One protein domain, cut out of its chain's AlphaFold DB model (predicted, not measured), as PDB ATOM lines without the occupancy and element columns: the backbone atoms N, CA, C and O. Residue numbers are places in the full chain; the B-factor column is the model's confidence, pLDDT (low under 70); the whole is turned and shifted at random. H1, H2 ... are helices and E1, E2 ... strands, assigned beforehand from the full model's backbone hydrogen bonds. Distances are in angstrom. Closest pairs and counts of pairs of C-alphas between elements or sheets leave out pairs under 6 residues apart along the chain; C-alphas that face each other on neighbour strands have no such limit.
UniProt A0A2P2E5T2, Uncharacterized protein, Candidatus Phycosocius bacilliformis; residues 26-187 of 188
ATOM      1  N   ARG A  26      40.907  29.222  20.175       86.25
ATOM      2  CA  ARG A  26      42.213  29.180  20.854       86.25
ATOM      3  C   ARG A  26      42.020  28.847  22.329       86.25
ATOM      4  O   ARG A  26      41.045  29.289  22.937       86.25
ATOM      5  N   GLU A  27      42.973  28.123  22.905       86.25
ATOM      6  CA  GLU A  27      43.100  28.009  24.358       86.25
ATOM      7  C   GLU A  27      43.630  29.337  24.904       86.25
ATOM      8  O   GLU A  27      44.646  29.848  24.425       86.25
ATOM      9  N   VAL A  28      42.902  29.932  25.844       77.25
ATOM     10  CA  VAL A  28      43.244  31.241  26.431       77.25
ATOM     11  C   VAL A  28      43.729  31.126  27.869       77.25
ATOM     12  O   VAL A  28      44.418  32.020  28.347       77.25
ATOM     13  N   ASP A  29      43.390  30.021  28.525       77.69
ATOM     14  CA  ASP A  29      43.897  29.596  29.823       77.69
ATOM     15  C   ASP A  29      43.721  28.072  29.930       77.69
ATOM     16  O   ASP A  29      43.028  27.469  29.108       77.69
ATOM     17  N   GLN A  30      44.339  27.438  30.924       81.50
ATOM     18  CA  GLN A  30      44.370  25.990  31.077       81.50
ATOM     19  C   GLN A  30      42.958  25.378  31.105       81.50
ATOM     20  O   GLN A  30      42.234  25.449  32.101       81.50
ATOM     21  N   GLY A  31      42.589  24.685  30.024       83.19
ATOM     22  CA  GLY A  31      41.268  24.069  29.879       83.19
ATOM     23  C   GLY A  31      40.125  25.067  29.662       83.19
ATOM     24  O   GLY A  31      38.967  24.713  29.910       83.19
ATOM     25  N   ILE A  32      40.447  26.288  29.228       83.75
ATOM     26  CA  ILE A  32      39.507  27.329  28.813       83.75
ATOM     27  C   ILE A  32      39.770  27.649  27.345       83.75
ATOM     28  O   ILE A  32      40.781  28.255  26.981       83.75
ATOM     29  N   TYR A  33      38.824  27.262  26.501       86.75
ATOM     30  CA  TYR A  33      38.872  27.501  25.067       86.75
ATOM     31  C   TYR A  33      37.889  28.593  24.696       86.75
ATOM     32  O   TYR A  33      36.775  28.664  25.207       86.75
ATOM     33  N   MET A  34      38.302  29.455  23.782       87.12
ATOM     34  CA  MET A  34      37.465  30.519  23.264       87.12
ATOM     35  C   MET A  34      37.337  30.417  21.768       87.12
ATOM     36  O   MET A  34      38.339  30.270  21.075       87.12
ATOM     37  N   THR A  35      36.117  30.601  21.274       88.88
ATOM     38  CA  THR A  35      35.833  30.724  19.848       88.88
ATOM     39  C   THR A  35      35.172  32.060  19.540       88.88
ATOM     40  O   THR A  35      34.149  32.403  20.142       88.88
ATOM     41  N   PHE A  36      35.705  32.784  18.557       88.12
ATOM     42  CA  PHE A  36      35.063  33.981  18.016       88.12
ATOM     43  C   PHE A  36      33.954  33.580  17.032       88.12
ATOM     44  O   PHE A  36      34.243  33.117  15.936       88.12
ATOM     45  N   GLN A  37      32.684  33.695  17.415       90.06
ATOM     46  CA  GLN A  37      31.561  33.120  16.662       90.06
ATOM     47  C   GLN A  37      31.054  34.022  15.534       90.06
ATOM     48  O   GLN A  37      30.773  33.538  14.440       90.06
ATOM     49  N   SER A  38      30.896  35.316  15.801       90.88
ATOM     50  CA  SER A  38      30.338  36.276  14.844       90.88
ATOM     51  C   SER A  38      30.558  37.714  15.307       90.88
ATOM     52  O   SER A  38      30.816  37.965  16.487       90.88
ATOM     53  N   GLU A  39      30.441  38.663  14.378       90.25
ATOM     54  CA  GLU A  39      30.502  40.099  14.658       90.25
ATOM     55  C   GLU A  39      29.465  40.863  13.832       90.25
ATOM     56  O   GLU A  39      29.286  40.575  12.647       90.25
ATOM     57  N   GLN A  40      28.801  41.840  14.453       91.06
ATOM     58  CA  GLN A  40      27.923  42.797  13.781       91.06
ATOM     59  C   GLN A  40      27.896  44.114  14.565       91.06
ATOM     60  O   GLN A  40      27.806  44.101  15.789       91.06
ATOM     61  N   ASP A  41      27.981  45.255  13.878       89.44
ATOM     62  CA  ASP A  41      27.893  46.592  14.490       89.44
ATOM     63  C   ASP A  41      28.860  46.790  15.682       89.44
ATOM     64  O   ASP A  41      28.543  47.442  16.680       89.44
ATOM     65  N   GLY A  42      30.049  46.179  15.604       82.56
ATOM     66  CA  GLY A  42      31.082  46.205  16.647       82.56
ATOM     67  C   GLY A  42      30.828  45.293  17.856       82.56
ATOM     68  O   GLY A  42      31.685  45.217  18.739       82.56
ATOM     69  N   TRP A  43      29.692  44.592  17.906       86.50
ATOM     70  CA  TRP A  43      29.429  43.525  18.871       86.50
ATOM     71  C   TRP A  43      30.076  42.226  18.417       86.50
ATOM     72  O   TRP A  43      29.864  41.793  17.288       86.50
ATOM     73  N   ARG A  44      30.804  41.567  19.317       86.38
ATOM     74  CA  ARG A  44      31.438  40.267  19.074       86.38
ATOM     75  C   ARG A  44      30.840  39.188  19.940       86.38
ATOM     76  O   ARG A  44      30.781  39.361  21.154       86.38
ATOM     77  N   ILE A  45      30.481  38.071  19.323       88.12
ATOM     78  CA  ILE A  45      29.961  36.897  20.013       88.12
ATOM     79  C   ILE A  45      31.101  35.925  20.279       88.12
ATOM     80  O   ILE A  45      31.816  35.504  19.368       88.12
ATOM     81  N   TRP A  46      31.242  35.545  21.538       86.56
ATOM     82  CA  TRP A  46      32.242  34.617  22.029       86.56
ATOM     83  C   TRP A  46      31.557  33.388  22.603       86.56
ATOM     84  O   TRP A  46      30.621  33.499  23.395       86.56
ATOM     85  N   ARG A  47      32.059  32.219  22.219       88.06
ATOM     86  CA  ARG A  47      31.782  30.954  22.897       88.06
ATOM     87  C   ARG A  47      32.990  30.613  23.756       88.06
ATOM     88  O   ARG A  47      34.114  30.686  23.261       88.06
ATOM     89  N   ILE A  48      32.752  30.280  25.014       86.44
ATOM     90  CA  ILE A  48      33.778  29.969  26.003       86.44
ATOM     91  C   ILE A  48      33.495  28.564  26.512       86.44
ATOM     92  O   ILE A  48      32.476  28.320  27.151       86.44
ATOM     93  N   ASP A  49      34.386  27.638  26.212       86.50
ATOM     94  CA  ASP A  49      34.302  26.250  26.629       86.50
ATOM     95  C   ASP A  49      35.225  26.036  27.827       86.50
ATOM     96  O   ASP A  49      36.439  26.226  27.745       86.50
ATOM     97  N   THR A  50      34.640  25.639  28.954       84.25
ATOM     98  CA  THR A  50      35.353  25.323  30.194       84.25
ATOM     99  C   THR A  50      35.039  23.897  30.633       84.25
ATOM    100  O   THR A  50      34.108  23.256  30.139       84.25
ATOM    101  N   LYS A  51      35.751  23.408  31.651       81.38
ATOM    102  CA  LYS A  51      35.402  22.141  32.316       81.38
ATOM    103  C   LYS A  51      33.989  22.138  32.917       81.38
ATOM    104  O   LYS A  51      33.395  21.071  33.030       81.38
ATOM    105  N   ALA A  52      33.471  23.300  33.325       79.75
ATOM    106  CA  ALA A  52      32.152  23.425  33.942       79.75
ATOM    107  C   ALA A  52      31.013  23.462  32.910       79.75
ATOM    108  O   ALA A  52      29.868  23.174  33.249       79.75
ATOM    109  N   GLY A  53      31.319  23.796  31.655       82.19
ATOM    110  CA  GLY A  53      30.333  23.915  30.592       82.19
ATOM    111  C   GLY A  53      30.696  24.984  29.570       82.19
ATOM    112  O   GLY A  53      31.821  25.484  29.534       82.19
ATOM    113  N   VAL A  54      29.710  25.312  28.738       84.94
ATOM    114  CA  VAL A  54      29.829  26.306  27.671       84.94
ATOM    115  C   VAL A  54      29.123  27.587  28.091       84.94
ATOM    116  O   VAL A  54      27.934  27.568  28.404       84.94
ATOM    117  N   GLU A  55      29.837  28.703  28.037       82.69
ATOM    118  CA  GLU A  55      29.291  30.045  28.205       82.69
ATOM    119  C   GLU A  55      29.277  30.780  26.861       82.69
ATOM    120  O   GLU A  55      30.140  30.576  26.004       82.69
ATOM    121  N   CYS A  56      28.294  31.657  26.669       84.69
ATOM    122  CA  CYS A  56      28.200  32.504  25.488       84.69
ATOM    123  C   CYS A  56      28.071  33.958  25.919       84.69
ATOM    124  O   CYS A  56      27.240  34.279  26.771       84.69
ATOM    125  N   LYS A  57      28.881  34.824  25.314       85.75
ATOM    126  CA  LYS A  57      28.973  36.236  25.684       85.75
ATOM    127  C   LYS A  57      29.017  37.118  24.451       85.75
ATOM    128  O   LYS A  57      29.675  36.765  23.476       85.75
ATOM    129  N   ALA A  58      28.362  38.271  24.496       85.94
ATOM    130  CA  ALA A  58      28.586  39.340  23.533       85.94
ATOM    131  C   ALA A  58      29.400  40.456  24.182       85.94
ATOM    132  O   ALA A  58      29.143  40.802  25.330       85.94
ATOM    133  N   ALA A  59      30.345  41.042  23.454       83.81
ATOM    134  CA  ALA A  59      31.121  42.176  23.943       83.81
ATOM    135  C   ALA A  59      31.232  43.282  22.895       83.81
ATOM    136  O   ALA A  59      31.434  43.001  21.711       83.81
ATOM    137  N   LYS A  60      31.160  44.536  23.346       83.75
ATOM    138  CA  LYS A  60      31.427  45.733  22.535       83.75
ATOM    139  C   LYS A  60      32.314  46.700  23.313       83.75
ATOM    140  O   LYS A  60      32.248  46.810  24.538       83.75
ATOM    141  N   SER A  61      33.212  47.363  22.596       79.50
ATOM    142  CA  SER A  61      34.158  48.321  23.176       79.50
ATOM    143  C   SER A  61      33.570  49.727  23.182       79.50
ATOM    144  O   SER A  61      32.708  50.044  22.361       79.50
ATOM    145  N   ALA A  62      34.033  50.567  24.106       82.00
ATOM    146  CA  ALA A  62      33.664  51.975  24.106       82.00
ATOM    147  C   ALA A  62      34.130  52.684  22.822       82.00
ATOM    148  O   ALA A  62      35.144  52.324  22.217       82.00
ATOM    149  N   ILE A  63      33.395  53.721  22.421       83.00
ATOM    150  CA  ILE A  63      33.694  54.542  21.247       83.00
ATOM    151  C   ILE A  63      35.119  55.103  21.358       83.00
ATOM    152  O   ILE A  63      35.529  55.620  22.397       83.00
ATOM    153  N   GLY A  64      35.886  54.992  20.270       75.38
ATOM    154  CA  GLY A  64      37.251  55.517  20.185       75.38
ATOM    155  C   GLY A  64      38.304  54.727  20.971       75.38
ATOM    156  O   GLY A  64      39.447  55.174  21.055       75.38
ATOM    157  N   ARG A  65      37.962  53.563  21.545       69.62
ATOM    158  CA  ARG A  65      38.910  52.698  22.261       69.62
ATOM    159  C   ARG A  65      39.191  51.415  21.468       69.62
ATOM    160  O   ARG A  65      38.251  50.803  20.959       69.62
ATOM    161  N   PRO A  66      40.464  50.984  21.356       60.97
ATOM    162  CA  PRO A  66      40.797  49.705  20.742       60.97
ATOM    163  C   PRO A  66      40.227  48.545  21.566       60.97
ATOM    164  O   PRO A  66      40.011  48.655  22.773       60.97
ATOM    165  N   HIS A  67      39.950  47.444  20.875       57.12
ATOM    166  CA  HIS A  67      39.055  46.401  21.352       57.12
ATOM    167  C   HIS A  67      39.482  45.673  22.626       57.12
ATOM    168  O   HIS A  67      40.647  45.326  22.807       57.12
ATOM    169  N   ALA A  68      38.481  45.321  23.437       55.25
ATOM    170  CA  ALA A  68      38.642  44.381  24.534       55.25
ATOM    171  C   ALA A  68      38.962  42.973  23.997       55.25
ATOM    172  O   ALA A  68      38.288  42.444  23.112       55.25
ATOM    173  N   THR A  69      40.039  42.428  24.542       54.56
ATOM    174  CA  THR A  69      40.654  41.112  24.359       54.56
ATOM    175  C   THR A  69      39.680  39.922  24.354       54.56
ATOM    176  O   THR A  69      38.560  40.034  24.856       54.56
ATOM    177  N   PRO A  70      40.111  38.753  23.829       50.75
ATOM    178  CA  PRO A  70      39.395  37.494  24.019       50.75
ATOM    179  C   PRO A  70      39.169  37.237  25.514       50.75
ATOM    180  O   PRO A  70      40.112  37.220  26.305       50.75
ATOM    181  N   LEU A  71      37.898  37.105  25.885       54.00
ATOM    182  CA  LEU A  71      37.364  36.875  27.229       54.00
ATOM    183  C   LEU A  71      37.812  35.528  27.840       54.00
ATOM    184  O   LEU A  71      37.021  34.599  27.977       54.00
ATOM    185  N   GLY A  72      39.083  35.417  28.215       42.06
ATOM    186  CA  GLY A  72      39.635  34.289  28.963       42.06
ATOM    187  C   GLY A  72      39.530  34.526  30.459       42.06
ATOM    188  O   GLY A  72      40.498  34.926  31.088       42.06
ATOM    189  N   TYR A  73      38.316  34.355  30.981       46.16
ATOM    190  CA  TYR A  73      38.010  34.060  32.384       46.16
ATOM    191  C   TYR A  73      38.733  34.927  33.450       46.16
ATOM    192  O   TYR A  73      39.630  34.497  34.161       46.16
ATOM    193  N   LYS A  74      38.261  36.171  33.598       45.28
ATOM    194  CA  LYS A  74      38.412  37.084  34.756       45.28
ATOM    195  C   LYS A  74      39.798  37.635  35.175       45.28
ATOM    196  O   LYS A  74      39.817  38.813  35.501       45.28
ATOM    197  N   ASP A  75      40.929  36.926  35.143       39.97
ATOM    198  CA  ASP A  75      41.970  37.201  36.172       39.97
ATOM    199  C   ASP A  75      43.402  37.629  35.744       39.97
ATOM    200  O   ASP A  75      44.324  37.521  36.549       39.97
ATOM    201  N   VAL A  76      43.646  38.203  34.555       35.06
ATOM    202  CA  VAL A  76      44.976  38.835  34.280       35.06
ATOM    203  C   VAL A  76      44.893  40.314  33.884       35.06
ATOM    204  O   VAL A  76      45.841  41.069  34.081       35.06
ATOM    205  N   LEU A  77      43.763  40.755  33.330       34.34
ATOM    206  CA  LEU A  77      43.605  42.066  32.704       34.34
ATOM    207  C   LEU A  77      42.127  42.496  32.769       34.34
ATOM    208  O   LEU A  77      41.422  42.423  31.757       34.34
ATOM    209  N   ASP A  78      41.661  43.048  33.889       44.53
ATOM    210  CA  ASP A  78      40.709  44.171  33.806       44.53
ATOM    211  C   ASP A  78      41.454  45.334  33.120       44.53
ATOM    212  O   ASP A  78      41.845  46.322  33.734       44.53
ATOM    213  N   GLY A  79      41.795  45.149  31.838       45.78
ATOM    214  CA  GLY A  79      42.584  46.092  31.064       45.78
ATOM    215  C   GLY A  79      41.907  47.464  31.073       45.78
ATOM    216  O   GLY A  79      40.686  47.543  31.203       45.78
ATOM    217  N   PRO A  80      42.659  48.560  30.875       46.41
ATOM    218  CA  PRO A  80      42.189  49.926  31.129       46.41
ATOM    219  C   PRO A  80      41.074  50.412  30.184       46.41
ATOM    220  O   PRO A  80      40.695  51.581  30.223       46.41
ATOM    221  N   ALA A  81      40.591  49.563  29.272       56.62
ATOM    222  CA  ALA A  81      39.649  49.937  28.233       56.62
ATOM    223  C   ALA A  81      38.210  49.601  28.661       56.62
ATOM    224  O   ALA A  81      37.877  48.423  28.807       56.62
ATOM    225  N   PRO A  82      37.336  50.610  28.796       65.06
ATOM    226  CA  PRO A  82      35.932  50.391  29.115       65.06
ATOM    227  C   PRO A  82      35.257  49.485  28.078       65.06
ATOM    228  O   PRO A  82      35.378  49.702  26.864       65.06
ATOM    229  N   ARG A  83      34.526  48.474  28.558       67.50
ATOM    230  CA  ARG A  83      33.784  47.517  27.725       67.50
ATOM    231  C   ARG A  83      32.404  47.230  28.307       67.50
ATOM    232  O   ARG A  83      32.198  47.347  29.512       67.50
ATOM    233  N   THR A  84      31.493  46.803  27.444       68.38
ATOM    234  CA  THR A  84      30.195  46.249  27.837       68.38
ATOM    235  C   THR A  84      30.119  44.782  27.431       68.38
ATOM    236  O   THR A  84      30.608  44.411  26.357       68.38
ATOM    237  N   GLU A  85      29.562  43.953  28.308       71.88
ATOM    238  CA  GLU A  85      29.373  42.517  28.128       71.88
ATOM    239  C   GLU A  85      27.901  42.147  28.327       71.88
ATOM    240  O   GLU A  85      27.245  42.634  29.244       71.88
ATOM    241  N   ILE A  86      27.395  41.246  27.487       70.94
ATOM    242  CA  ILE A  86      26.081  40.623  27.631       70.94
ATOM    243  C   ILE A  86      26.290  39.123  27.804       70.94
ATOM    244  O   ILE A  86      26.882  38.475  26.940       70.94
ATOM    245  N   SER A  87      25.759  38.575  28.891       71.12
ATOM    246  CA  SER A  87      25.827  37.153  29.233       71.12
ATOM    247  C   SER A  87      24.419  36.605  29.472       71.12
ATOM    248  O   SER A  87      23.561  37.315  29.987       71.12
ATOM    249  N   ALA A  88      24.159  35.343  29.124       67.06
ATOM    250  CA  ALA A  88      22.910  34.662  29.479       67.06
ATOM    251  C   ALA A  88      23.126  33.704  30.653       67.06
ATOM    252  O   ALA A  88      24.121  32.983  30.690       67.06
ATOM    253  N   TYR A  89      22.180  33.674  31.590       62.75
ATOM    254  CA  TYR A  89      22.215  32.797  32.757       62.75
ATOM    255  C   TYR A  89      20.808  32.332  33.136       62.75
ATOM    256  O   TYR A  89      19.822  33.046  32.952       62.75
ATOM    257  N   MET A  90      20.704  31.115  33.667       50.94
ATOM    258  CA  MET A  90      19.460  30.611  34.244       50.94
ATOM    259  C   MET A  90      19.339  31.057  35.697       50.94
ATOM    260  O   MET A  90      20.216  30.778  36.515       50.94
ATOM    261  N   THR A  91      18.228  31.706  36.035       47.66
ATOM    262  CA  THR A  91      17.861  31.948  37.431       47.66
ATOM    263  C   THR A  91      16.839  30.927  37.885       47.66
ATOM    264  O   THR A  91      15.768  30.809  37.290       47.66
ATOM    265  N   PHE A  92      17.148  30.229  38.974       44.22
ATOM    266  CA  PHE A  92      16.173  29.424  39.697       44.22
ATOM    267  C   PHE A  92      15.494  30.314  40.727       44.22
ATOM    268  O   PHE A  92      16.143  30.856  41.624       44.22
ATOM    269  N   ALA A  93      14.186  30.487  40.594       42.75
ATOM    270  CA  ALA A  93      13.409  31.165  41.609       42.75
ATOM    271  C   ALA A  93      13.259  30.220  42.810       42.75
ATOM    272  O   ALA A  93      12.263  29.520  42.896       42.75
ATOM    273  N   ILE A  94      14.192  30.237  43.775       41.47
ATOM    274  CA  ILE A  94      14.075  29.521  45.072       41.47
ATOM    275  C   ILE A  94      13.978  27.968  44.869       41.47
ATOM    276  O   ILE A  94      13.735  27.505  43.758       41.47
ATOM    277  N   PRO A  95      14.185  27.084  45.870       51.00
ATOM    278  CA  PRO A  95      14.177  25.627  45.638       51.00
ATOM    279  C   PRO A  95      12.840  25.040  45.141       51.00
ATOM    280  O   PRO A  95      12.793  23.864  44.796       51.00
ATOM    281  N   TYR A  96      11.762  25.835  45.114       48.16
ATOM    282  CA  TYR A  96      10.397  25.397  44.794       48.16
ATOM    283  C   TYR A  96       9.602  26.380  43.910       48.16
ATOM    284  O   TYR A  96       8.377  26.282  43.850       48.16
ATOM    285  N   GLY A  97      10.245  27.367  43.280       48.47
ATOM    286  CA  GLY A  97       9.540  28.357  42.455       48.47
ATOM    287  C   GLY A  97       9.456  27.998  40.966       48.47
ATOM    288  O   GLY A  97       9.805  26.882  40.578       48.47
ATOM    289  N   PRO A  98       8.925  28.923  40.137       47.25
ATOM    290  CA  PRO A  98       8.633  28.698  38.719       47.25
ATOM    291  C   PRO A  98       9.851  28.193  37.924       47.25
ATOM    292  O   PRO A  98      10.989  28.355  38.379       47.25
ATOM    293  N   PRO A  99       9.627  27.567  36.747       55.00
ATOM    294  CA  PRO A  99      10.696  26.973  35.949       55.00
ATOM    295  C   PRO A  99      11.812  27.981  35.689       55.00
ATOM    296  O   PRO A  99      11.550  29.173  35.551       55.00
ATOM    297  N   ALA A 100      13.049  27.482  35.625       63.78
ATOM    298  CA  ALA A 100      14.232  28.303  35.417       63.78
ATOM    299  C   ALA A 100      14.026  29.282  34.252       63.78
ATOM    300  O   ALA A 100      13.861  28.874  33.100       63.78
ATOM    301  N   GLU A 101      14.024  30.576  34.561       65.88
ATOM    302  CA  GLU A 101      13.915  31.618  33.550       65.88
ATOM    303  C   GLU A 101      15.313  31.948  33.031       65.88
ATOM    304  O   GLU A 101      16.253  32.167  33.802       65.88
ATOM    305  N   LEU A 102      15.450  31.975  31.704       67.38
ATOM    306  CA  LEU A 102      16.660  32.446  31.051       67.38
ATOM    307  C   LEU A 102      16.680  33.973  31.108       67.38
ATOM    308  O   LEU A 102      15.807  34.629  30.538       67.38
ATOM    309  N   ARG A 103      17.684  34.530  31.779       72.56
ATOM    310  CA  ARG A 103      17.893  35.971  31.914       72.56
ATOM    311  C   ARG A 103      19.172  36.407  31.217       72.56
ATOM    312  O   ARG A 103      20.118  35.635  31.082       72.56
ATOM    313  N   LEU A 104      19.182  37.663  30.779       72.56
ATOM    314  CA  LEU A 104      20.379  38.342  30.299       72.56
ATOM    315  C   LEU A 104      20.939  39.221  31.414       72.56
ATOM    316  O   LEU A 104      20.204  39.985  32.033       72.56
ATOM    317  N   ALA A 105      22.238  39.101  31.657       70.75
ATOM    318  CA  ALA A 105      23.020  40.027  32.460       70.75
ATOM    319  C   ALA A 105      23.750  40.963  31.505       70.75
ATOM    320  O   ALA A 105      24.270  40.518  30.478       70.75
ATOM    321  N   GLN A 106      23.786  42.246  31.851       72.06
ATOM    322  CA  GLN A 106      24.604  43.229  31.157       72.06
ATOM    323  C   GLN A 106      25.579  43.837  32.145       72.06
ATOM    324  O   GLN A 106      25.169  44.535  33.073       72.06
ATOM    325  N   ASP A 107      26.857  43.579  31.916       72.94
ATOM    326  CA  ASP A 107      27.934  44.096  32.736       72.94
ATOM    327  C   ASP A 107      28.624  45.231  31.981       72.94
ATOM    328  O   ASP A 107      29.185  45.059  30.897       72.94
ATOM    329  N   TRP A 108      28.568  46.422  32.567       69.69
ATOM    330  CA  TRP A 108      29.172  47.633  32.024       69.69
ATOM    331  C   TRP A 108      30.396  47.945  32.873       69.69
ATOM    332  O   TRP A 108      30.287  48.502  33.965       69.69
ATOM    333  N   PHE A 109      31.561  47.505  32.410       66.44
ATOM    334  CA  PHE A 109      32.777  47.533  33.211       66.44
ATOM    335  C   PHE A 109      33.437  48.914  33.164       66.44
ATOM    336  O   PHE A 109      33.938  49.343  32.119       66.44
ATOM    337  N   GLY A 110      33.502  49.564  34.327       51.69
ATOM    338  CA  GLY A 110      34.707  50.279  34.747       51.69
ATOM    339  C   GLY A 110      35.618  49.297  35.483       51.69
ATOM    340  O   GLY A 110      35.138  48.340  36.081       51.69
ATOM    341  N   THR A 111      36.924  49.492  35.386       51.09
ATOM    342  CA  THR A 111      38.004  48.538  35.707       51.09
ATOM    343  C   THR A 111      37.986  47.862  37.084       51.09
ATOM    344  O   THR A 111      38.764  46.936  37.273       51.09
ATOM    345  N   TYR A 112      37.150  48.266  38.048       50.53
ATOM    346  CA  TYR A 112      37.228  47.752  39.416       50.53
ATOM    347  C   TYR A 112      35.848  47.387  39.994       50.53
ATOM    348  O   TYR A 112      34.910  48.184  40.007       50.53
ATOM    349  N   ARG A 113      35.736  46.158  40.522       52.06
ATOM    350  CA  ARG A 113      34.501  45.498  41.013       52.06
ATOM    351  C   ARG A 113      33.719  46.218  42.130       52.06
ATOM    352  O   ARG A 113      32.646  45.746  42.490       52.06
ATOM    353  N   SER A 114      34.233  47.300  42.709       58.38
ATOM    354  CA  SER A 114      33.665  47.957  43.901       58.38
ATOM    355  C   SER A 114      33.359  49.448  43.697       58.38
ATOM    356  O   SER A 114      33.532  50.244  44.620       58.38
ATOM    357  N   GLY A 115      32.972  49.837  42.481       68.00
ATOM    358  CA  GLY A 115      32.673  51.224  42.122       68.00
ATOM    359  C   GLY A 115      31.199  51.607  42.127       68.00
ATOM    360  O   GLY A 115      30.319  50.755  42.016       68.00
ATOM    361  N   GLU A 116      30.936  52.912  42.164       78.06
ATOM    362  CA  GLU A 116      29.642  53.461  41.758       78.06
ATOM    363  C   GLU A 116      29.626  53.568  40.229       78.06
ATOM    364  O   GLU A 116      30.513  54.184  39.637       78.06
ATOM    365  N   THR A 117      28.632  52.952  39.585       76.81
ATOM    366  CA  THR A 117      28.427  53.088  38.136       76.81
ATOM    367  C   THR A 117      27.168  53.896  37.874       76.81
ATOM    368  O   THR A 117      26.094  53.572  38.378       76.81
ATOM    369  N   GLN A 118      27.308  54.939  37.066       84.62
ATOM    370  CA  GLN A 118      26.229  55.814  36.639       84.62
ATOM    371  C   GLN A 118      26.089  55.738  35.120       84.62
ATOM    372  O   GLN A 118      27.081  55.664  34.392       84.62
ATOM    373  N   PHE A 119      24.852  55.787  34.638       84.88
ATOM    374  CA  PHE A 119      24.522  55.644  33.219       84.88
ATOM    375  C   PHE A 119      23.687  56.823  32.764       84.88
ATOM    376  O   PHE A 119      22.812  57.244  33.502       84.88
ATOM    377  N   ARG A 120      23.844  57.327  31.545       86.00
ATOM    378  CA  ARG A 120      22.843  58.232  30.958       86.00
ATOM    379  C   ARG A 120      22.742  58.054  29.459       86.00
ATOM    380  O   ARG A 120      23.723  57.709  28.809       86.00
ATOM    381  N   GLY A 121      21.574  58.356  28.902       84.88
ATOM    382  CA  GLY A 121      21.511  58.742  27.496       84.88
ATOM    383  C   GLY A 121      22.276  60.049  27.286       84.88
ATOM    384  O   GLY A 121      22.339  60.887  28.188       84.88
ATOM    385  N   VAL A 122      22.873  60.239  26.112       81.38
ATOM    386  CA  VAL A 122      23.513  61.523  25.784       81.38
ATOM    387  C   VAL A 122      22.472  62.645  25.892       81.38
ATOM    388  O   VAL A 122      21.467  62.623  25.188       81.38
ATOM    389  N   GLY A 123      22.716  63.616  26.779       78.12
ATOM    390  CA  GLY A 123      21.791  64.723  27.067       78.12
ATOM    391  C   GLY A 123      20.745  64.447  28.157       78.12
ATOM    392  O   GLY A 123      20.013  65.362  28.527       78.12
ATOM    393  N   GLU A 124      20.703  63.234  28.710       84.94
ATOM    394  CA  GLU A 124      19.751  62.816  29.747       84.94
ATOM    395  C   GLU A 124      20.343  62.900  31.167       84.94
ATOM    396  O   GLU A 124      21.537  63.151  31.376       84.94
ATOM    397  N   ARG A 125      19.497  62.675  32.181       85.38
ATOM    398  CA  ARG A 125      19.940  62.517  33.579       85.38
ATOM    399  C   ARG A 125      20.605  61.158  33.804       85.38
ATOM    400  O   ARG A 125      20.299  60.189  33.117       85.38
ATOM    401  N   PHE A 126      21.482  61.096  34.809       84.62
ATOM    402  CA  PHE A 126      22.110  59.844  35.222       84.62
ATOM    403  C   PHE A 126      21.124  58.916  35.944       84.62
ATOM    404  O   PHE A 126      20.557  59.283  36.974       84.62
ATOM    405  N   PHE A 127      20.981  57.710  35.411       83.00
ATOM    406  CA  PHE A 127      20.445  56.516  36.049       83.00
ATOM    407  C   PHE A 127      21.501  55.919  36.982       83.00
ATOM    408  O   PHE A 127      22.695  55.908  36.656       83.00
ATOM    409  N   ARG A 128      21.069  55.404  38.133       79.12
ATOM    410  CA  ARG A 128      21.978  54.857  39.163       79.12
ATOM    411  C   ARG A 128      21.875  53.346  39.335       79.12
ATOM    412  O   ARG A 128      22.548  52.774  40.185       79.12
ATOM    413  N   SER A 129      21.038  52.696  38.533       77.06
ATOM    414  CA  SER A 129      20.871  51.248  38.543       77.06
ATOM    415  C   SER A 129      20.759  50.691  37.126       77.06
ATOM    416  O   SER A 129      20.353  51.381  36.187       77.06
ATOM    417  N   MET A 130      21.116  49.413  36.972       72.12
ATOM    418  CA  MET A 130      20.957  48.708  35.701       72.12
ATOM    419  C   MET A 130      19.483  48.565  35.326       72.12
ATOM    420  O   MET A 130      19.140  48.733  34.163       72.12
ATOM    421  N   ASP A 131      18.604  48.346  36.299       76.06
ATOM    422  CA  ASP A 131      17.162  48.233  36.065       76.06
ATOM    423  C   ASP A 131      16.566  49.537  35.510       76.06
ATOM    424  O   ASP A 131      15.753  49.513  34.579       76.06
ATOM    425  N   GLU A 132      17.017  50.693  36.011       79.19
ATOM    426  CA  GLU A 132      16.658  51.992  35.437       79.19
ATOM    427  C   GLU A 132      17.171  52.127  34.005       79.19
ATOM    428  O   GLU A 132      16.409  52.539  33.128       79.19
ATOM    429  N   LEU A 133      18.427  51.751  33.738       79.62
ATOM    430  CA  LEU A 133      18.965  51.777  32.379       79.62
ATOM    431  C   LEU A 133      18.143  50.874  31.450       79.62
ATOM    432  O   LEU A 133      17.732  51.325  30.392       79.62
ATOM    433  N   GLN A 134      17.852  49.632  31.833       76.81
ATOM    434  CA  GLN A 134      17.059  48.692  31.028       76.81
ATOM    435  C   GLN A 134      15.663  49.235  30.710       76.81
ATOM    436  O   GLN A 134      15.180  49.101  29.584       76.81
ATOM    437  N   THR A 135      15.037  49.899  31.681       81.69
ATOM    438  CA  THR A 135      13.713  50.509  31.517       81.69
ATOM    439  C   THR A 135      13.747  51.704  30.563       81.69
ATOM    440  O   THR A 135      12.845  51.874  29.743       81.69
ATOM    441  N   ASN A 136      14.800  52.522  30.638       81.81
ATOM    442  CA  ASN A 136      14.882  53.800  29.931       81.81
ATOM    443  C   ASN A 136      15.743  53.760  28.658       81.81
ATOM    444  O   ASN A 136      15.728  54.712  27.882       81.81
ATOM    445  N   ARG A 137      16.474  52.667  28.389       78.19
ATOM    446  CA  ARG A 137      17.380  52.566  27.230       78.19
ATOM    447  C   ARG A 137      16.660  52.518  25.891       78.19
ATOM    448  O   ARG A 137      17.299  52.677  24.853       78.19
ATOM    449  N   LYS A 138      15.352  52.252  25.879       79.38
ATOM    450  CA  LYS A 138      14.598  52.084  24.637       79.38
ATOM    451  C   LYS A 138      14.634  53.381  23.824       79.38
ATOM    452  O   LYS A 138      14.075  54.392  24.228       79.38
ATOM    453  N   GLY A 139      15.274  53.327  22.656       76.88
ATOM    454  CA  GLY A 139      15.462  54.481  21.773       76.88
ATOM    455  C   GLY A 139      16.765  55.254  21.997       76.88
ATOM    456  O   GLY A 139      17.089  56.121  21.185       76.88
ATOM    457  N   LEU A 140      17.549  54.921  23.028       82.31
ATOM    458  CA  LEU A 140      18.898  55.456  23.189       82.31
ATOM    459  C   LEU A 140      19.828  54.816  22.157       82.31
ATOM    460  O   LEU A 140      19.891  53.597  22.024       82.31
ATOM    461  N   LYS A 141      20.570  55.653  21.432       85.56
ATOM    462  CA  LYS A 141      21.609  55.194  20.496       85.56
ATOM    463  C   LYS A 141      22.974  55.104  21.156       85.56
ATOM    464  O   LYS A 141      23.744  54.209  20.853       85.56
ATOM    465  N   ILE A 142      23.268  56.043  22.047       88.19
ATOM    466  CA  ILE A 142      24.537  56.120  22.759       88.19
ATOM    467  C   ILE A 142      24.221  56.270  24.236       88.19
ATOM    468  O   ILE A 142      23.361  57.078  24.605       88.19
ATOM    469  N   ILE A 143      24.932  55.511  25.061       87.12
ATOM    470  CA  ILE A 143      24.935  55.713  26.502       87.12
ATOM    471  C   ILE A 143      26.312  56.149  26.967       87.12
ATOM    472  O   ILE A 143      27.334  55.704  26.444       87.12
ATOM    473  N   GLU A 144      26.320  57.009  27.968       87.69
ATOM    474  CA  GLU A 144      27.514  57.364  28.709       87.69
ATOM    475  C   GLU A 144      27.524  56.583  30.013       87.69
ATOM    476  O   GLU A 144      26.513  56.502  30.712       87.69
ATOM    477  N   VAL A 145      28.677  56.007  30.318       83.31
ATOM    478  CA  VAL A 145      28.937  55.258  31.537       83.31
ATOM    479  C   VAL A 145      30.045  55.985  32.268       83.31
ATOM    480  O   VAL A 145      31.129  56.181  31.716       83.31
ATOM    481  N   ASN A 146      29.756  56.378  33.499       83.56
ATOM    482  CA  ASN A 146      30.752  56.855  34.438       83.56
ATOM    483  C   ASN A 146      30.916  55.795  35.526       83.56
ATOM    484  O   ASN A 146      29.932  55.379  36.136       83.56
ATOM    485  N   ASN A 147      32.143  55.345  35.749       79.25
ATOM    486  CA  ASN A 147      32.479  54.467  36.853       79.25
ATOM    487  C   ASN A 147      33.516  55.147  37.745       79.25
ATOM    488  O   ASN A 147      34.604  55.492  37.284       79.25
ATOM    489  N   VAL A 148      33.175  55.289  39.022       81.19
ATOM    490  CA  VAL A 148      34.072  55.794  40.062       81.19
ATOM    491  C   VAL A 148      34.446  54.629  40.960       81.19
ATOM    492  O   VAL A 148      33.573  54.027  41.588       81.19
ATOM    493  N   SER A 149      35.729  54.290  41.021       76.06
ATOM    494  CA  SER A 149      36.185  53.116  41.759       76.06
ATOM    495  C   SER A 149      37.633  53.201  42.230       76.06
ATOM    496  O   SER A 149      38.450  53.955  41.704       76.06
ATOM    497  N   TRP A 150      37.948  52.405  43.252       70.44
ATOM    498  CA  TRP A 150      39.293  52.281  43.807       70.44
ATOM    499  C   TRP A 150      40.125  51.287  42.996       70.44
ATOM    500  O   TRP A 150      39.709  50.140  42.842       70.44
ATOM    501  N   GLU A 151      41.322  51.691  42.571       69.94
ATOM    502  CA  GLU A 151      42.315  50.808  41.942       69.94
ATOM    503  C   GLU A 151      42.707  49.648  42.868       69.94
ATOM    504  O   GLU A 151      42.913  48.518  42.425       69.94
ATOM    505  N   TYR A 152      42.736  49.911  44.181       69.31
ATOM    506  CA  TYR A 152      42.980  48.916  45.224       69.31
ATOM    507  C   TYR A 152      41.823  48.895  46.240       69.31
ATOM    508  O   TYR A 152      41.941  49.482  47.323       69.31
ATOM    509  N   PRO A 153      40.706  48.196  45.944       66.31
ATOM    510  CA  PRO A 153      39.499  48.199  46.775       66.31
ATOM    511  C   PRO A 153      39.721  47.795  48.231       66.31
ATOM    512  O   PRO A 153      39.195  48.430  49.139       66.31
ATOM    513  N   ALA A 154      40.534  46.762  48.467       71.88
ATOM    514  CA  ALA A 154      40.772  46.229  49.810       71.88
ATOM    515  C   ALA A 154      41.432  47.250  50.752       71.88
ATOM    516  O   ALA A 154      41.275  47.158  51.967       71.88
ATOM    517  N   LEU A 155      42.160  48.220  50.190       77.19
ATOM    518  CA  LEU A 155      42.897  49.242  50.932       77.19
ATOM    519  C   LEU A 155      42.354  50.660  50.694       77.19
ATOM    520  O   LEU A 155      42.908  51.602  51.249       77.19
ATOM    521  N   HIS A 156      41.288  50.816  49.896       76.06
ATOM    522  CA  HIS A 156      40.713  52.108  49.499       76.06
ATOM    523  C   HIS A 156      41.774  53.107  49.003       76.06
ATOM    524  O   HIS A 156      41.824  54.260  49.434       76.06
ATOM    525  N   LEU A 157      42.661  52.646  48.116       74.94
ATOM    526  CA  LEU A 157      43.762  53.440  47.573       74.94
ATOM    527  C   LEU A 157      43.606  53.614  46.058       74.94
ATOM    528  O   LEU A 157      43.185  52.685  45.371       74.94
ATOM    529  N   GLY A 158      43.971  54.801  45.561       74.50
ATOM    530  CA  GLY A 158      43.952  55.128  44.133       74.50
ATOM    531  C   GLY A 158      42.531  55.284  43.600       74.50
ATOM    532  O   GLY A 158      42.045  54.419  42.887       74.50
ATOM    533  N   MET A 159      41.820  56.348  43.986       81.06
ATOM    534  CA  MET A 159      40.504  56.618  43.394       81.06
ATOM    535  C   MET A 159      40.679  56.931  41.908       81.06
ATOM    536  O   MET A 159      41.469  57.805  41.551       81.06
ATOM    537  N   SER A 160      39.905  56.259  41.066       76.94
ATOM    538  CA  SER A 160      39.886  56.449  39.622       76.94
ATOM    539  C   SER A 160      38.464  56.723  39.143       76.94
ATOM    540  O   SER A 160      37.491  56.190  39.680       76.94
ATOM    541  N   GLU A 161      38.351  57.576  38.132       81.50
ATOM    542  CA  GLU A 161      37.098  57.853  37.444       81.50
ATOM    543  C   GLU A 161      37.277  57.552  35.959       81.50
ATOM    544  O   GLU A 161      38.208  58.039  35.309       81.50
ATOM    545  N   ILE A 162      36.376  56.739  35.421       78.25
ATOM    546  CA  ILE A 162      36.399  56.306  34.033       78.25
ATOM    547  C   ILE A 162      35.091  56.697  33.374       78.25
ATOM    548  O   ILE A 162      34.023  56.198  33.719       78.25
ATOM    549  N   ASN A 163      35.217  57.537  32.353       82.56
ATOM    550  CA  ASN A 163      34.117  57.942  31.498       82.56
ATOM    551  C   ASN A 163      34.232  57.242  30.141       82.56
ATOM    552  O   ASN A 163      35.279  57.273  29.485       82.56
ATOM    553  N   ALA A 164      33.143  56.610  29.721       83.44
ATOM    554  CA  ALA A 164      33.058  55.855  28.484       83.44
ATOM    555  C   ALA A 164      31.734  56.117  27.776       83.44
ATOM    556  O   ALA A 164      30.706  56.318  28.414       83.44
ATOM    557  N   GLN A 165      31.753  56.063  26.448       87.06
ATOM    558  CA  GLN A 165      30.538  56.079  25.646       87.06
ATOM    559  C   GLN A 165      30.410  54.765  24.894       87.06
ATOM    560  O   GLN A 165      31.383  54.280  24.317       87.06
ATOM    561  N   PHE A 166      29.205  54.214  24.870       85.06
ATOM    562  CA  PHE A 166      28.891  52.997  24.142       85.06
ATOM    563  C   PHE A 166      27.776  53.265  23.149       85.06
ATOM    564  O   PHE A 166      26.710  53.754  23.516       85.06
ATOM    565  N   ASP A 167      28.024  52.907  21.896       87.38
ATOM    566  CA  ASP A 167      26.991  52.846  20.873       87.38
ATOM    567  C   ASP A 167      26.190  51.544  21.026       87.38
ATOM    568  O   ASP A 167      26.742  50.442  20.965       87.38
ATOM    569  N   LEU A 168      24.882  51.677  21.212       86.56
ATOM    570  CA  LEU A 168      23.949  50.570  21.395       86.56
ATOM    571  C   LEU A 168      23.474  49.950  20.076       86.56
ATOM    572  O   LEU A 168      22.737  48.966  20.104       86.56
ATOM    573  N   THR A 169      23.886  50.470  18.915       89.19
ATOM    574  CA  THR A 169      23.554  49.852  17.624       89.19
ATOM    575  C   THR A 169      23.962  48.375  17.628       89.19
ATOM    576  O   THR A 169      25.072  48.032  18.048       89.19
ATOM    577  N   GLY A 170      23.032  47.504  17.229       88.50
ATOM    578  CA  GLY A 170      23.209  46.049  17.217       88.50
ATOM    579  C   GLY A 170      22.984  45.338  18.559       88.50
ATOM    580  O   GLY A 170      23.156  44.123  18.610       88.50
ATOM    581  N   ILE A 171      22.581  46.035  19.634       87.06
ATOM    582  CA  ILE A 171      22.393  45.401  20.953       87.06
ATOM    583  C   ILE A 171      21.332  44.291  20.930       87.06
ATOM    584  O   ILE A 171      21.603  43.200  21.420       87.06
ATOM    585  N   ASP A 172      20.185  44.505  20.281       89.94
ATOM    586  CA  ASP A 172      19.120  43.491  20.184       89.94
ATOM    587  C   ASP A 172      19.588  42.243  19.414       89.94
ATOM    588  O   ASP A 172      19.247  41.109  19.758       89.94
ATOM    589  N   TRP A 173      20.418  42.437  18.380       92.88
ATOM    590  CA  TRP A 173      21.058  41.336  17.660       92.88
ATOM    591  C   TRP A 173      22.013  40.567  18.577       92.88
ATOM    592  O   TRP A 173      21.958  39.337  18.621       92.88
ATOM    593  N   ALA A 174      22.846  41.276  19.342       89.38
ATOM    594  CA  ALA A 174      23.801  40.670  20.261       89.38
ATOM    595  C   ALA A 174      23.094  39.853  21.355       89.38
ATOM    596  O   ALA A 174      23.463  38.702  21.598       89.38
ATOM    597  N   GLU A 175      22.030  40.402  21.951       88.94
ATOM    598  CA  GLU A 175      21.168  39.706  22.912       88.94
ATOM    599  C   GLU A 175      20.586  38.418  22.310       88.94
ATOM    600  O   GLU A 175      20.695  37.340  22.904       88.94
ATOM    601  N   ALA A 176      20.037  38.489  21.093       90.88
ATOM    602  CA  ALA A 176      19.484  37.327  20.403       90.88
ATOM    603  C   ALA A 176      20.540  36.242  20.118       90.88
ATOM    604  O   ALA A 176      20.257  35.053  20.293       90.88
ATOM    605  N   GLN A 177      21.759  36.623  19.720       91.50
ATOM    606  CA  GLN A 177      22.853  35.677  19.463       91.50
ATOM    607  C   GLN A 177      23.335  34.986  20.742       91.50
ATOM    608  O   GLN A 177      23.543  33.770  20.740       91.50
ATOM    609  N   VAL A 178      23.461  35.727  21.848       87.81
ATOM    610  CA  VAL A 178      23.823  35.155  23.155       87.81
ATOM    611  C   VAL A 178      22.767  34.144  23.601       87.81
ATOM    612  O   VAL A 178      23.112  33.021  23.972       87.81
ATOM    613  N   LEU A 179      21.479  34.486  23.481       88.62
ATOM    614  CA  LEU A 179      20.379  33.574  23.804       88.62
ATOM    615  C   LEU A 179      20.368  32.329  22.907       88.62
ATOM    616  O   LEU A 179      20.155  31.222  23.400       88.62
ATOM    617  N   ALA A 180      20.586  32.484  21.599       88.56
ATOM    618  CA  ALA A 180      20.637  31.362  20.663       88.56
ATOM    619  C   ALA A 180      21.800  30.410  20.985       88.56
ATOM    620  O   ALA A 180      21.619  29.190  21.014       88.56
ATOM    621  N   CYS A 181      22.974  30.967  21.290       84.38
ATOM    622  CA  CYS A 181      24.151  30.208  21.691       84.38
ATOM    623  C   CYS A 181      23.925  29.475  23.021       84.38
ATOM    624  O   CYS A 181      24.216  28.281  23.114       84.38
ATOM    625  N   TYR A 182      23.321  30.135  24.015       81.56
ATOM    626  CA  TYR A 182      22.962  29.487  25.277       81.56
ATOM    627  C   TYR A 182      21.970  28.344  25.053       81.56
ATOM    628  O   TYR A 182      22.209  27.237  25.509       81.56
ATOM    629  N   LYS A 183      20.887  28.547  24.290       82.62
ATOM    630  CA  LYS A 183      19.882  27.494  24.027       82.62
ATOM    631  C   LYS A 183      20.470  26.258  23.342       82.62
ATOM    632  O   LYS A 183      20.083  25.138  23.670       82.62
ATOM    633  N   LYS A 184      21.417  26.458  22.419       82.50
ATOM    634  CA  LYS A 184      22.115  25.372  21.716       82.50
ATOM    635  C   LYS A 184      22.987  24.522  22.651       82.50
ATOM    636  O   LYS A 184      23.173  23.343  22.378       82.50
ATOM    637  N   ASN A 185      23.517  25.115  23.724       71.19
ATOM    638  CA  ASN A 185      24.533  24.486  24.577       71.19
ATOM    639  C   ASN A 185      24.063  24.181  26.017       71.19
ATOM    640  O   ASN A 185      24.650  23.333  26.679       71.19
ATOM    641  N   GLY A 186      23.011  24.849  26.493       56.94
ATOM    642  CA  GLY A 186      22.436  24.750  27.840       56.94
ATOM    643  C   GLY A 186      21.247  23.792  27.950       56.94
ATOM    644  O   GLY A 186      20.521  23.838  28.935       56.94
ATOM    645  N   SER A 187      21.022  22.946  26.943       45.06
ATOM    646  CA  SER A 187      19.994  21.892  26.935       45.06
ATOM    647  C   SER A 187      20.530  20.528  27.416       45.06
ATOM    648  O   SER A 187      20.057  19.487  26.965       45.06
TER     649      SER A 187
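AT A GLANCE: This is residues 26 to 187 of the 188 residues of an uncharacterized protein of Candidatus Phycosocius bacilliformis (UniProt A0A2P2E5T2). A strongly twisted sheet of six strands, E1 to E6, curls round one long helix, H2. A second, smaller sheet of three strands, E7 to E9, is partly face to face with it in a loose sandwich, the two sets of strands crossed, and the short helix H1 lies over E7. You will find 162 printed residues with nine named strands and two named helices, in the order E1 E2 E3 E4 E5 E6 E7 H1 E8 E9 H2; both sheets run in chain order and are antiparallel, and the class is mixed, helices and strands. The whole is compact, with a radius of gyration of the C-alphas of 16.5 A, and its C-alphas span 41 by 37 by 36 A.

HOW THE PARTS SIT: Start at the largest sheet, a meander, each strand the antiparallel neighbour of the one before: E1 (residues 26 to 29), E2 (32 to 40), E3 (43 to 50), E4 (53 to 61), E5 (83 to 91) and E6 (101 to 109). Look for N 26 and O 34, 2.9 A, between E1 and E2; N 35 and O 47, 2.8 A, between E2 and E3; N 46 and O 57, 2.8 A, between E3 and E4; N 86 and O 58, 2.8 A, between E4 and E5; and N 87 and O 105, 2.9 A, between E5 and E6. The sheet curls round H2 (residues 171 to 185); the closest C-alphas of E4 and H2 are those of Cys 56 and Val 178, 5.6 A apart. The second sheet is E7 (residues 116 to 121), E8 (142 to 152) and E9 (157 to 167), with N 118 and O 146 at 2.8 A and N 145 and O 164 at 2.8 A. The two sheets form a sandwich, two sheets face to face, with their strands at 67 degrees; the closest C-alphas of E4 and E9, Ser 61 and Phe 166, are 7.1 A apart. H1 (residues 130 to 136) is on the second sheet at a height over the sheet of 9.5 A, and its residues 130 to 134 only graze the first. In H1 and H2 every O i to N i+4 pair is within hydrogen-bond range.

IN THESE COORDINATES: Find C-alpha 26 at (42.213, 29.180, 20.854), where E1 begins. E4 measures 25.8 A from first to last C-alpha, E8 29.9 A and E9 31.5 A. H2 runs 21.3 A from C-alpha 171 at (22.393, 45.401, 20.953) to C-alpha 185 at (24.533, 24.486, 24.577).

THE WHOLE: The C-alphas farthest apart are those of Gly 64 and Tyr 96, 47.3 A. The printed part has no cut; the link E4 to E5, 21 residues, is long. The mean pLDDT of the printed part is 74.2, and 48 residues are under 70, among them 65 to 84 and 88 to 102.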